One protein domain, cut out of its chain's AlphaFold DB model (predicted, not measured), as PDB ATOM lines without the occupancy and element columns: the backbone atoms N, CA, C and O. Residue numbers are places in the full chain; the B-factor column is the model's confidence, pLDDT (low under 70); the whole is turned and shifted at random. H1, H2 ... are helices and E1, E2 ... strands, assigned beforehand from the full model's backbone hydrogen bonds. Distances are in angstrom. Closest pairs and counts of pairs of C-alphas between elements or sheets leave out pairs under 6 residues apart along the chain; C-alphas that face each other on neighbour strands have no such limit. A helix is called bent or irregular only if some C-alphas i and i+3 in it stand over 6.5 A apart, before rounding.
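AT A GLANCE: This is residues 30 to 112 of the 293 residues of an uncharacterized protein of Oscillospiraceae bacterium (UniProt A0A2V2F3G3). Little of this domain is regular structure: a five-stranded sheet makes one wall, and long loops in residues 54 to 68 and 81 to 99 fold back over one face. Short helix H1 only grazes the sheet. The 83 printed residues hold E1 E2 E3 H1 E4 E5; the sheet, in order E1 E2 E3 E4 E5, is mixed, as is the class, helices and strands, with 29 residues in named elements. It is compact, radius of gyration of the C-alphas 11.3 A, spanning 28 by 26 by 20 A.

HOW THE PARTS SIT: Start at E2, residues 38 to 43, in hairpins with E1, residues 30 to 33 (N 30 to O 42, 2.9 A), and E3, residues 48 to 53 (N 50 to O 41, 2.8 A): a meander, each strand the antiparallel neighbour of the one before. E4, residues 77 to 80, is parallel to E3 (N 49 to O 77, 2.8 A) and to E5, residues 100 to 102 (N 78 to O 100, 2.9 A). E3, H1, residues 69 to 74, and E4 form a strand-helix-strand unit, parallel neighbour strands with a helix between, its crossover right-handed. H1 is irregular, C-alphas 70 and 73 being 7.9 A apart; 0 of 2 O i to N i+4 pairs and 1 of 3 O i to N i+3 pairs are within hydrogen-bond range.

IN THESE COORDINATES: Find C-alpha 30 at (225.651, 164.591, 158.628), where E1 begins; E2 runs 17.0 A and E3 16.5 A. E5 ends at C-alpha 102, (217.585, 150.713, 169.622).

THE WHOLE: The printed part has no cut; the links E3 to H1 and E4 to E5 are long, and no printed residue is under 70 in pLDDT.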
ATOM      1  N   GLU A  30     226.579 164.461 159.746       95.44
ATOM      2  CA  GLU A  30     225.651 164.591 158.628       95.44
ATOM      3  C   GLU A  30     224.225 164.648 159.171       95.44
ATOM      4  O   GLU A  30     223.892 163.943 160.121       95.44
ATOM      5  N   THR A  31     223.364 165.486 158.599       96.50
ATOM      6  CA  THR A  31     221.981 165.624 159.077       96.50
ATOM      7  C   THR A  31     221.006 165.786 157.921       96.50
ATOM      8  O   THR A  31     221.371 166.220 156.827       96.50
ATOM      9  N   GLY A  32     219.740 165.455 158.157       96.44
ATOM     10  CA  GLY A  32     218.689 165.665 157.169       96.44
ATOM     11  C   GLY A  32     217.329 165.171 157.637       96.44
ATOM     12  O   GLY A  32     217.127 164.887 158.813       96.44
ATOM     13  N   SER A  33     216.385 165.073 156.705       97.44
ATOM     14  CA  SER A  33     215.037 164.548 156.952       97.44
ATOM     15  C   SER A  33     214.918 163.105 156.457       97.44
ATOM     16  O   SER A  33     215.538 162.730 155.461       97.44
ATOM     17  N   CYS A  34     214.117 162.299 157.152       96.75
ATOM     18  CA  CYS A  34     213.776 160.921 156.773       96.75
ATOM     19  C   CYS A  34     212.266 160.631 156.898       96.75
ATOM     20  O   CYS A  34     211.837 159.481 156.975       96.75
ATOM     21  N   GLY A  35     211.457 161.687 156.904       95.44
ATOM     22  CA  GLY A  35     210.010 161.665 157.093       95.44
ATOM     23  C   GLY A  35     209.487 163.092 157.215       95.44
ATOM     24  O   GLY A  35     210.275 164.028 157.340       95.44
ATOM     25  N   THR A  36     208.166 163.271 157.187       95.81
ATOM     26  CA  THR A  36     207.550 164.606 157.303       95.81
ATOM     27  C   THR A  36     208.002 165.337 158.568       95.81
ATOM     28  O   THR A  36     208.419 166.486 158.480       95.81
ATOM     29  N   ASP A  37     207.999 164.628 159.699       97.19
ATOM     30  CA  ASP A  37     208.327 165.163 161.027       97.19
ATOM     31  C   ASP A  37     209.506 164.414 161.678       97.19
ATOM     32  O   ASP A  37     209.690 164.464 162.896       97.19
ATOM     33  N   LEU A  38     210.303 163.707 160.863       98.31
ATOM     34  CA  LEU A  38     211.493 162.980 161.305       98.31
ATOM     35  C   LEU A  38     212.767 163.541 160.676       98.31
ATOM     36  O   LEU A  38     212.859 163.761 159.461       98.31
ATOM     37  N   THR A  39     213.790 163.678 161.509       98.31
ATOM     38  CA  THR A  39     215.153 164.040 161.123       98.31
ATOM     39  C   THR A  39     216.130 162.939 161.496       98.31
ATOM     40  O   THR A  39     215.859 162.146 162.393       98.31
ATOM     41  N   TYR A  40     217.279 162.908 160.831       98.12
ATOM     42  CA  TYR A  40     218.391 162.058 161.225       98.12
ATOM     43  C   TYR A  40     219.651 162.882 161.485       98.12
ATOM     44  O   TYR A  40     219.851 163.943 160.884       98.12
ATOM     45  N   THR A  41     220.523 162.341 162.329       98.00
ATOM     46  CA  THR A  41     221.913 162.771 162.487       98.00
ATOM     47  C   THR A  41     222.829 161.558 162.390       98.00
ATOM     48  O   THR A  41     222.543 160.533 163.006       98.00
ATOM     49  N   PHE A  42     223.933 161.662 161.663       97.94
ATOM     50  CA  PHE A  42     224.958 160.631 161.588       97.94
ATOM     51  C   PHE A  42     226.306 161.193 162.015       97.94
ATOM     52  O   PHE A  42     226.845 162.088 161.368       97.94
ATOM     53  N   ASP A  43     226.845 160.659 163.103       96.81
ATOM     54  CA  ASP A  43     228.198 160.953 163.552       96.81
ATOM     55  C   ASP A  43     229.191 160.068 162.787       96.81
ATOM     56  O   ASP A  43     229.259 158.857 163.006       96.81
ATOM     57  N   THR A  44     229.958 160.679 161.881       93.31
ATOM     58  CA  THR A  44     230.926 159.966 161.032       93.31
ATOM     59  C   THR A  44     232.148 159.453 161.800       93.31
ATOM     60  O   THR A  44     232.834 158.558 161.307       93.31
ATOM     61  N   GLU A  45     232.432 159.970 163.001       93.31
ATOM     62  CA  GLU A  45     233.549 159.500 163.828       93.31
ATOM     63  C   GLU A  45     233.174 158.230 164.596       93.31
ATOM     64  O   GLU A  45     233.975 157.297 164.700       93.31
ATOM     65  N   THR A  46     231.953 158.186 165.133       95.19
ATOM     66  CA  THR A  46     231.478 157.072 165.968       95.19
ATOM     67  C   THR A  46     230.656 156.034 165.200       95.19
ATOM     68  O   THR A  46     230.538 154.892 165.651       95.19
ATOM     69  N   GLY A  47     230.111 156.389 164.034       96.50
ATOM     70  CA  GLY A  47     229.215 155.538 163.247       96.50
ATOM     71  C   GLY A  47     227.798 155.449 163.824       96.50
ATOM     72  O   GLY A  47     227.100 154.459 163.581       96.50
ATOM     73  N   VAL A  48     227.377 156.437 164.623       98.00
ATOM     74  CA  VAL A  48     226.054 156.473 165.268       98.00
ATOM     75  C   VAL A  48     225.064 157.238 164.391       98.00
ATOM     76  O   VAL A  48     225.194 158.445 164.191       98.00
ATOM     77  N   LEU A  49     224.046 156.532 163.899       98.38
ATOM     78  CA  LEU A  49     222.880 157.089 163.222       98.38
ATOM     79  C   LEU A  49     221.737 157.247 164.232       98.38
ATOM     80  O   LEU A  49     221.254 156.260 164.778       98.38
ATOM     81  N   THR A  50     221.280 158.473 164.458       98.38
ATOM     82  CA  THR A  50     220.137 158.775 165.336       98.38
ATOM     83  C   THR A  50     218.979 159.305 164.506       98.38
ATOM     84  O   THR A  50     219.179 160.187 163.672       98.38
ATOM     85  N   ILE A  51     217.783 158.765 164.729       98.62
ATOM     86  CA  ILE A  51     216.520 159.190 164.126       98.62
ATOM     87  C   ILE A  51     215.658 159.816 165.218       98.62
ATOM     88  O   ILE A  51     215.308 159.146 166.189       98.62
ATOM     89  N   SER A  52     215.288 161.075 165.018       98.31
ATOM     90  CA  SER A  52     214.578 161.904 165.995       98.31
ATOM     91  C   SER A  52     213.311 162.497 165.397       98.31
ATOM     92  O   SER A  52     213.249 162.775 164.197       98.31
ATOM     93  N   GLY A  53     212.326 162.761 166.252       98.12
ATOM     94  CA  GLY A  53     211.055 163.377 165.879       98.12
ATOM     95  C   GLY A  53     209.863 162.493 166.226       98.12
ATOM     96  O   GLY A  53     209.973 161.557 167.015       98.12
ATOM     97  N   THR A  54     208.707 162.802 165.646       97.50
ATOM     98  CA  THR A  54     207.464 162.070 165.915       97.50
ATOM     99  C   THR A  54     206.789 161.627 164.632       97.50
ATOM    100  O   THR A  54     206.604 162.434 163.728       97.50
ATOM    101  N   GLY A  55     206.342 160.374 164.578       96.81
ATOM    102  CA  GLY A  55     205.568 159.836 163.463       96.81
ATOM    103  C   GLY A  55     206.348 158.867 162.579       96.81
ATOM    104  O   GLY A  55     207.310 158.226 163.008       96.81
ATOM    105  N   ALA A  56     205.869 158.711 161.346       96.50
ATOM    106  CA  ALA A  56     206.321 157.667 160.440       96.50
ATOM    107  C   ALA A  56     207.556 158.086 159.628       96.50
ATOM    108  O   ALA A  56     207.599 159.165 159.033       96.50
ATOM    109  N   MET A  57     208.529 157.182 159.551       97.19
ATOM    110  CA  MET A  57     209.628 157.236 158.597       97.19
ATOM    111  C   MET A  57     209.122 156.924 157.189       97.19
ATOM    112  O   MET A  57     208.276 156.045 156.996       97.19
ATOM    113  N   THR A  58     209.667 157.636 156.206       95.50
ATOM    114  CA  THR A  58     209.441 157.359 154.785       95.50
ATOM    115  C   THR A  58     209.975 155.970 154.420       95.50
ATOM    116  O   THR A  58     211.028 155.554 154.898       95.50
ATOM    117  N   ASP A  59     209.266 155.252 153.548       95.00
ATOM    118  CA  ASP A  59     209.758 153.998 152.974       95.00
ATOM    119  C   ASP A  59     210.819 154.279 151.897       95.00
ATOM    120  O   ASP A  59     210.636 155.160 151.054       95.00
ATOM    121  N   PHE A  60     211.912 153.511 151.899       95.44
ATOM    122  CA  PHE A  60     213.012 153.662 150.948       95.44
ATOM    123  C   PHE A  60     213.097 152.485 149.979       95.44
ATOM    124  O   PHE A  60     212.694 151.355 150.273       95.44
ATOM    125  N   TYR A  61     213.660 152.757 148.806       94.00
ATOM    126  CA  TYR A  61     213.764 151.807 147.703       94.00
ATOM    127  C   TYR A  61     215.115 151.945 146.995       94.00
ATOM    128  O   TYR A  61     215.915 152.828 147.293       94.00
ATOM    129  N   ARG A  62     215.398 151.064 146.030       90.38
ATOM    130  CA  ARG A  62     216.663 151.086 145.271       90.38
ATOM    131  C   ARG A  62     216.900 152.420 144.549       90.38
ATOM    132  O   ARG A  62     218.039 152.860 144.441       90.38
ATOM    133  N   ASP A  63     215.844 153.006 144.007       93.88
ATOM    134  CA  ASP A  63     215.832 154.265 143.257       93.88
ATOM    135  C   ASP A  63     215.658 155.500 144.155       93.88
ATOM    136  O   ASP A  63     216.052 156.599 143.772       93.88
ATOM    137  N   THR A  64     215.124 155.313 145.361       94.88
ATOM    138  CA  THR A  64     214.956 156.345 146.393       94.88
ATOM    139  C   THR A  64     215.543 155.850 147.720       94.88
ATOM    140  O   THR A  64     214.806 155.519 148.653       94.88
ATOM    141  N   PRO A  65     216.880 155.712 147.802       95.44
ATOM    142  CA  PRO A  65     217.521 155.112 148.961       95.44
ATOM    143  C   PRO A  65     217.432 156.027 150.183       95.44
ATOM    144  O   PRO A  65     217.229 157.238 150.065       95.44
ATOM    145  N   ALA A  66     217.649 155.443 151.364       96.75
ATOM    146  CA  ALA A  66     217.733 156.212 152.595       96.75
ATOM    147  C   ALA A  66     218.795 157.328 152.482       96.75
ATOM    148  O   ALA A  66     219.832 157.118 151.833       96.75
ATOM    149  N   PRO A  67     218.587 158.492 153.128       96.56
ATOM    150  CA  PRO A  67     219.534 159.608 153.093       96.56
ATOM    151  C   PRO A  67     220.955 159.229 153.524       96.56
ATOM    152  O   PRO A  67     221.918 159.849 153.084       96.56
ATOM    153  N   TRP A  68     221.076 158.182 154.344       96.00
ATOM    154  CA  TRP A  68     222.338 157.640 154.836       96.00
ATOM    155  C   TRP A  68     222.982 156.547 153.995       96.00
ATOM    156  O   TRP A  68     223.973 155.937 154.391       96.00
ATOM    157  N   SER A  69     222.461 156.301 152.800       95.19
ATOM    158  CA  SER A  69     222.966 155.248 151.921       95.19
ATOM    159  C   SER A  69     224.444 155.395 151.538       95.19
ATOM    160  O   SER A  69     225.109 154.377 151.357       95.19
ATOM    161  N   SER A  70     224.979 156.618 151.448       94.00
ATOM    162  CA  SER A  70     226.390 156.863 151.106       94.00
ATOM    163  C   SER A  70     227.382 156.503 152.216       94.00
ATOM    164  O   SER A  70     228.541 156.246 151.907       94.00
ATOM    165  N   TYR A  71     226.938 156.446 153.471       93.94
ATOM    166  CA  TYR A  71     227.751 156.087 154.641       93.94
ATOM    167  C   TYR A  71     227.243 154.819 155.340       93.94
ATOM    168  O   TYR A  71     227.658 154.500 156.449       93.94
ATOM    169  N   ALA A  72     226.373 154.045 154.683       94.69
ATOM    170  CA  ALA A  72     225.766 152.846 155.258       94.69
ATOM    171  C   ALA A  72     226.804 151.827 155.767       94.69
ATOM    172  O   ALA A  72     226.596 151.221 156.815       94.69
ATOM    173  N   ALA A  73     227.940 151.684 155.077       94.88
ATOM    174  CA  ALA A  73     229.029 150.796 155.491       94.88
ATOM    175  C   ALA A  73     229.681 151.196 156.831       94.88
ATOM    176  O   ALA A  73     230.272 150.342 157.494       94.88
ATOM    177  N   ASP A  74     229.538 152.457 157.239       95.94
ATOM    178  CA  ASP A  74     230.109 153.016 158.466       95.94
ATOM    179  C   ASP A  74     229.090 153.099 159.614       95.94
ATOM    180  O   ASP A  74     229.467 153.365 160.755       95.94
ATOM    181  N   VAL A  75     227.804 152.834 159.349       96.81
ATOM    182  CA  VAL A  75     226.767 152.803 160.389       96.81
ATOM    183  C   VAL A  75     226.964 151.569 161.266       96.81
ATOM    184  O   VAL A  75     226.766 150.438 160.820       96.81
ATOM    185  N   ARG A  76     227.319 151.801 162.532       96.12
ATOM    186  CA  ARG A  76     227.531 150.766 163.556       96.12
ATOM    187  C   ARG A  76     226.393 150.683 164.553       96.12
ATOM    188  O   ARG A  76     226.065 149.602 165.030       96.12
ATOM    189  N   THR A  77     225.796 151.824 164.877       96.62
ATOM    190  CA  THR A  77     224.668 151.917 165.805       96.62
ATOM    191  C   THR A  77     223.558 152.727 165.163       96.62
ATOM    192  O   THR A  77     223.816 153.805 164.634       96.62
ATOM    193  N   ALA A  78     222.330 152.222 165.236       97.69
ATOM    194  CA  ALA A  78     221.130 152.953 164.859       97.69
ATOM    195  C   ALA A  78     220.237 153.146 166.091       97.69
ATOM    196  O   ALA A  78     219.898 152.185 166.781       97.69
ATOM    197  N   VAL A  79     219.852 154.387 166.366       98.12
ATOM    198  CA  VAL A  79     218.969 154.749 167.479       98.12
ATOM    199  C   VAL A  79     217.725 155.402 166.905       98.12
ATOM    200  O   VAL A  79     217.812 156.474 166.312       98.12
ATOM    201  N   LEU A  80     216.572 154.761 167.064       98.44
ATOM    202  CA  LEU A  80     215.279 155.388 166.812       98.44
ATOM    203  C   LEU A  80     214.756 155.907 168.153       98.44
ATOM    204  O   LEU A  80     214.528 155.125 169.075       98.44
ATOM    205  N   GLU A  81     214.610 157.222 168.277       98.50
ATOM    206  CA  GLU A  81     214.133 157.844 169.510       98.50
ATOM    207  C   GLU A  81     212.623 157.649 169.717       98.50
ATOM    208  O   GLU A  81     211.860 157.382 168.784       98.50
ATOM    209  N   GLU A  82     212.183 157.800 170.969       98.19
ATOM    210  CA  GLU A  82     210.762 157.769 171.318       98.19
ATOM    211  C   GLU A  82     209.977 158.824 170.532       98.19
ATOM    212  O   GLU A  82     210.384 159.981 170.420       98.19
ATOM    213  N   GLY A  83     208.823 158.413 170.006       98.12
ATOM    214  CA  GLY A  83     208.014 159.206 169.082       98.12
ATOM    215  C   GLY A  83     208.083 158.699 167.643       98.12
ATOM    216  O   GLY A  83     207.106 158.869 166.909       98.12
ATOM    217  N   VAL A  84     209.165 158.025 167.239       98.50
ATOM    218  CA  VAL A  84     209.235 157.348 165.936       98.50
ATOM    219  C   VAL A  84     208.273 156.157 165.941       98.50
ATOM    220  O   VAL A  84     208.315 155.309 166.832       98.50
ATOM    221  N   THR A  85     207.388 156.085 164.944       97.44
ATOM    222  CA  THR A  85     206.344 155.047 164.872       97.44
ATOM    223  C   THR A  85     206.627 153.981 163.822       97.44
ATOM    224  O   THR A  85     206.060 152.891 163.895       97.44
ATOM    225  N   THR A  86     207.498 154.246 162.844       97.12
ATOM    226  CA  THR A  86     207.854 153.264 161.810       97.12
ATOM    227  C   THR A  86     209.347 153.265 161.492       97.12
ATOM    228  O   THR A  86     209.992 154.311 161.479       97.12
ATOM    229  N   LEU A  87     209.876 152.084 161.167       97.19
ATOM    230  CA  LEU A  87     211.139 151.920 160.450       97.19
ATOM    231  C   LEU A  87     210.804 151.619 158.986       97.19
ATOM    232  O   LEU A  87     210.138 150.625 158.707       97.19
ATOM    233  N   GLY A  88     211.217 152.488 158.063       96.00
ATOM    234  CA  GLY A  88     210.831 152.396 156.653       96.00
ATOM    235  C   GLY A  88     211.387 151.166 155.926       96.00
ATOM    236  O   GLY A  88     212.372 150.551 156.352       96.00
ATOM    237  N   ASN A  89     210.777 150.817 154.790       94.88
ATOM    238  CA  ASN A  89     211.293 149.774 153.894       94.88
ATOM    239  C   ASN A  89     212.768 150.020 153.563       94.88
ATOM    240  O   ASN A  89     213.161 151.150 153.284       94.88
ATOM    241  N   SER A  90     213.576 148.957 153.582       94.75
ATOM    242  CA  SER A  90     215.010 148.990 153.244       94.75
ATOM    243  C   SER A  90     215.864 150.039 153.983       94.75
ATOM    244  O   SER A  90     216.998 150.284 153.572       94.75
ATOM    245  N   ALA A  91     215.365 150.648 155.067       96.81
ATOM    246  CA  ALA A  91     215.995 151.804 155.706       96.81
ATOM    247  C   ALA A  91     217.444 151.542 156.141       96.81
ATOM    248  O   ALA A  91     218.310 152.378 155.907       96.81
ATOM    249  N   LEU A  92     217.736 150.372 156.710       96.44
ATOM    250  CA  LEU A  92     219.075 149.971 157.156       96.44
ATOM    251  C   LEU A  92     219.625 148.785 156.343       96.44
ATOM    252  O   LEU A  92     220.606 148.171 156.750       96.44
ATOM    253  N   LEU A  93     219.037 148.464 155.182       94.00
ATOM    254  CA  LEU A  93     219.370 147.268 154.388       94.00
ATOM    255  C   LEU A  93     220.872 147.147 154.082       94.00
ATOM    256  O   LEU A  93     221.435 146.057 154.145       94.00
ATOM    257  N   ASN A  94     221.513 148.271 153.748       93.69
ATOM    258  CA  ASN A  94     222.927 148.320 153.367       93.69
ATOM    259  C   ASN A  94     223.868 148.607 154.550       93.69
ATOM    260  O   ASN A  94     225.074 148.738 154.343       93.69
ATOM    261  N   CYS A  95     223.349 148.716 155.776       95.00
ATOM    262  CA  CYS A  95     224.149 148.963 156.974       95.00
ATOM    263  C   CYS A  95     224.820 147.670 157.457       95.00
ATOM    264  O   CYS A  95     224.499 147.138 158.515       95.00
ATOM    265  N   SER A  96     225.741 147.127 156.655       92.75
ATOM    266  CA  SER A  96     226.388 145.826 156.893       92.75
ATOM    267  C   SER A  96     227.214 145.755 158.179       92.75
ATOM    268  O   SER A  96     227.483 144.661 158.662       92.75
ATOM    269  N   SER A  97     227.621 146.908 158.713       93.94
ATOM    270  CA  SER A  97     228.411 147.030 159.943       93.94
ATOM    271  C   SER A  97     227.548 147.308 161.182       93.94
ATOM    272  O   SER A  97     228.093 147.624 162.235       93.94
ATOM    273  N   LEU A  98     226.216 147.226 161.066       95.31
ATOM    274  CA  LEU A  98     225.286 147.533 162.152       95.31
ATOM    275  C   LEU A  98     225.350 146.463 163.253       95.31
ATOM    276  O   LEU A  98     224.907 145.329 163.066       95.31
ATOM    277  N   GLU A  99     225.862 146.863 164.412       93.88
ATOM    278  CA  GLU A  99     226.069 146.030 165.601       93.88
ATOM    279  C   GLU A  99     225.020 146.285 166.690       93.88
ATOM    280  O   GLU A  99     224.769 145.413 167.520       93.88
ATOM    281  N   SER A 100     224.407 147.474 166.703       94.56
ATOM    282  CA  SER A 100     223.416 147.876 167.704       94.56
ATOM    283  C   SER A 100     222.229 148.591 167.061       94.56
ATOM    284  O   SER A 100     222.405 149.474 166.221       94.56
ATOM    285  N   LEU A 101     221.018 148.218 167.469       96.38
ATOM    286  CA  LEU A 101     219.772 148.873 167.084       96.38
ATOM    287  C   LEU A 101     218.925 149.096 168.333       96.38
ATOM    288  O   LEU A 101     218.615 148.140 169.041       96.38
ATOM    289  N   SER A 102     218.541 150.345 168.577       96.25
ATOM    290  CA  SER A 102     217.585 150.713 169.622       96.25
ATOM    291  C   SER A 102     216.255 151.071 168.974       96.25
ATOM    292  O   SER A 102     216.194 152.024 168.193       96.25
ATOM    293  N   LEU A 103     215.209 150.309 169.293       96.81
ATOM    294  CA  LEU A 103     213.842 150.545 168.832       96.81
ATOM    295  C   LEU A 103     213.013 151.200 169.951       96.81
ATOM    296  O   LEU A 103     213.143 150.798 171.108       96.81
ATOM    297  N   PRO A 104     212.167 152.198 169.644       97.31
ATOM    298  CA  PRO A 104     211.356 152.872 170.646       97.31
ATOM    299  C   PRO A 104     210.088 152.083 170.954       97.31
ATOM    300  O   PRO A 104     209.564 151.337 170.122       97.31
ATOM    301  N   THR A 105     209.518 152.327 172.129       94.94
ATOM    302  CA  THR A 105     208.246 151.714 172.538       94.94
ATOM    303  C   THR A 105     207.056 152.188 171.701       94.94
ATOM    304  O   THR A 105     206.044 151.490 171.614       94.94
ATOM    305  N   THR A 106     207.179 153.347 171.047       97.06
ATOM    306  CA  THR A 106     206.191 153.893 170.104       97.06
ATOM    307  C   THR A 106     206.199 153.227 168.728       97.06
ATOM    308  O   THR A 106     205.344 153.553 167.903       97.06
ATOM    309  N   LEU A 107     207.147 152.328 168.443       97.56
ATOM    310  CA  LEU A 107     207.252 151.670 167.145       97.56
ATOM    311  C   LEU A 107     206.073 150.716 166.916       97.56
ATOM    312  O   LEU A 107     205.819 149.813 167.710       97.56
ATOM    313  N   THR A 108     205.388 150.881 165.788       96.88
ATOM    314  CA  THR A 108     204.247 150.043 165.402       96.88
ATOM    315  C   THR A 108     204.462 149.310 164.084       96.88
ATOM    316  O   THR A 108     203.679 148.430 163.760       96.88
ATOM    317  N   ARG A 109     205.484 149.651 163.288       96.69
ATOM    318  CA  ARG A 109     205.762 148.974 162.010       96.69
ATOM    319  C   ARG A 109     207.250 148.922 161.703       96.69
ATOM    320  O   ARG A 109     207.944 149.935 161.803       96.69
ATOM    321  N   ILE A 110     207.687 147.778 161.187       96.81
ATOM    322  CA  ILE A 110     208.981 147.621 160.532       96.81
ATOM    323  C   ILE A 110     208.767 147.223 159.070       96.81
ATOM    324  O   ILE A 110     208.147 146.203 158.776       96.81
ATOM    325  N   GLY A 111     209.283 148.041 158.157       95.94
ATOM    326  CA  GLY A 111     209.188 147.836 156.719       95.94
ATOM    327  C   GLY A 111     210.006 146.646 156.219       95.94
ATOM    328  O   GLY A 111     210.941 146.165 156.872       95.94
ATOM    329  N   ALA A 112     209.660 146.194 155.017       93.62
ATOM    330  CA  ALA A 112     210.224 145.005 154.400       93.62
ATOM    331  C   ALA A 112     211.718 145.197 154.113       93.62
ATOM    332  O   ALA A 112     212.145 146.244 153.610       93.62
TER     333      ALA A 112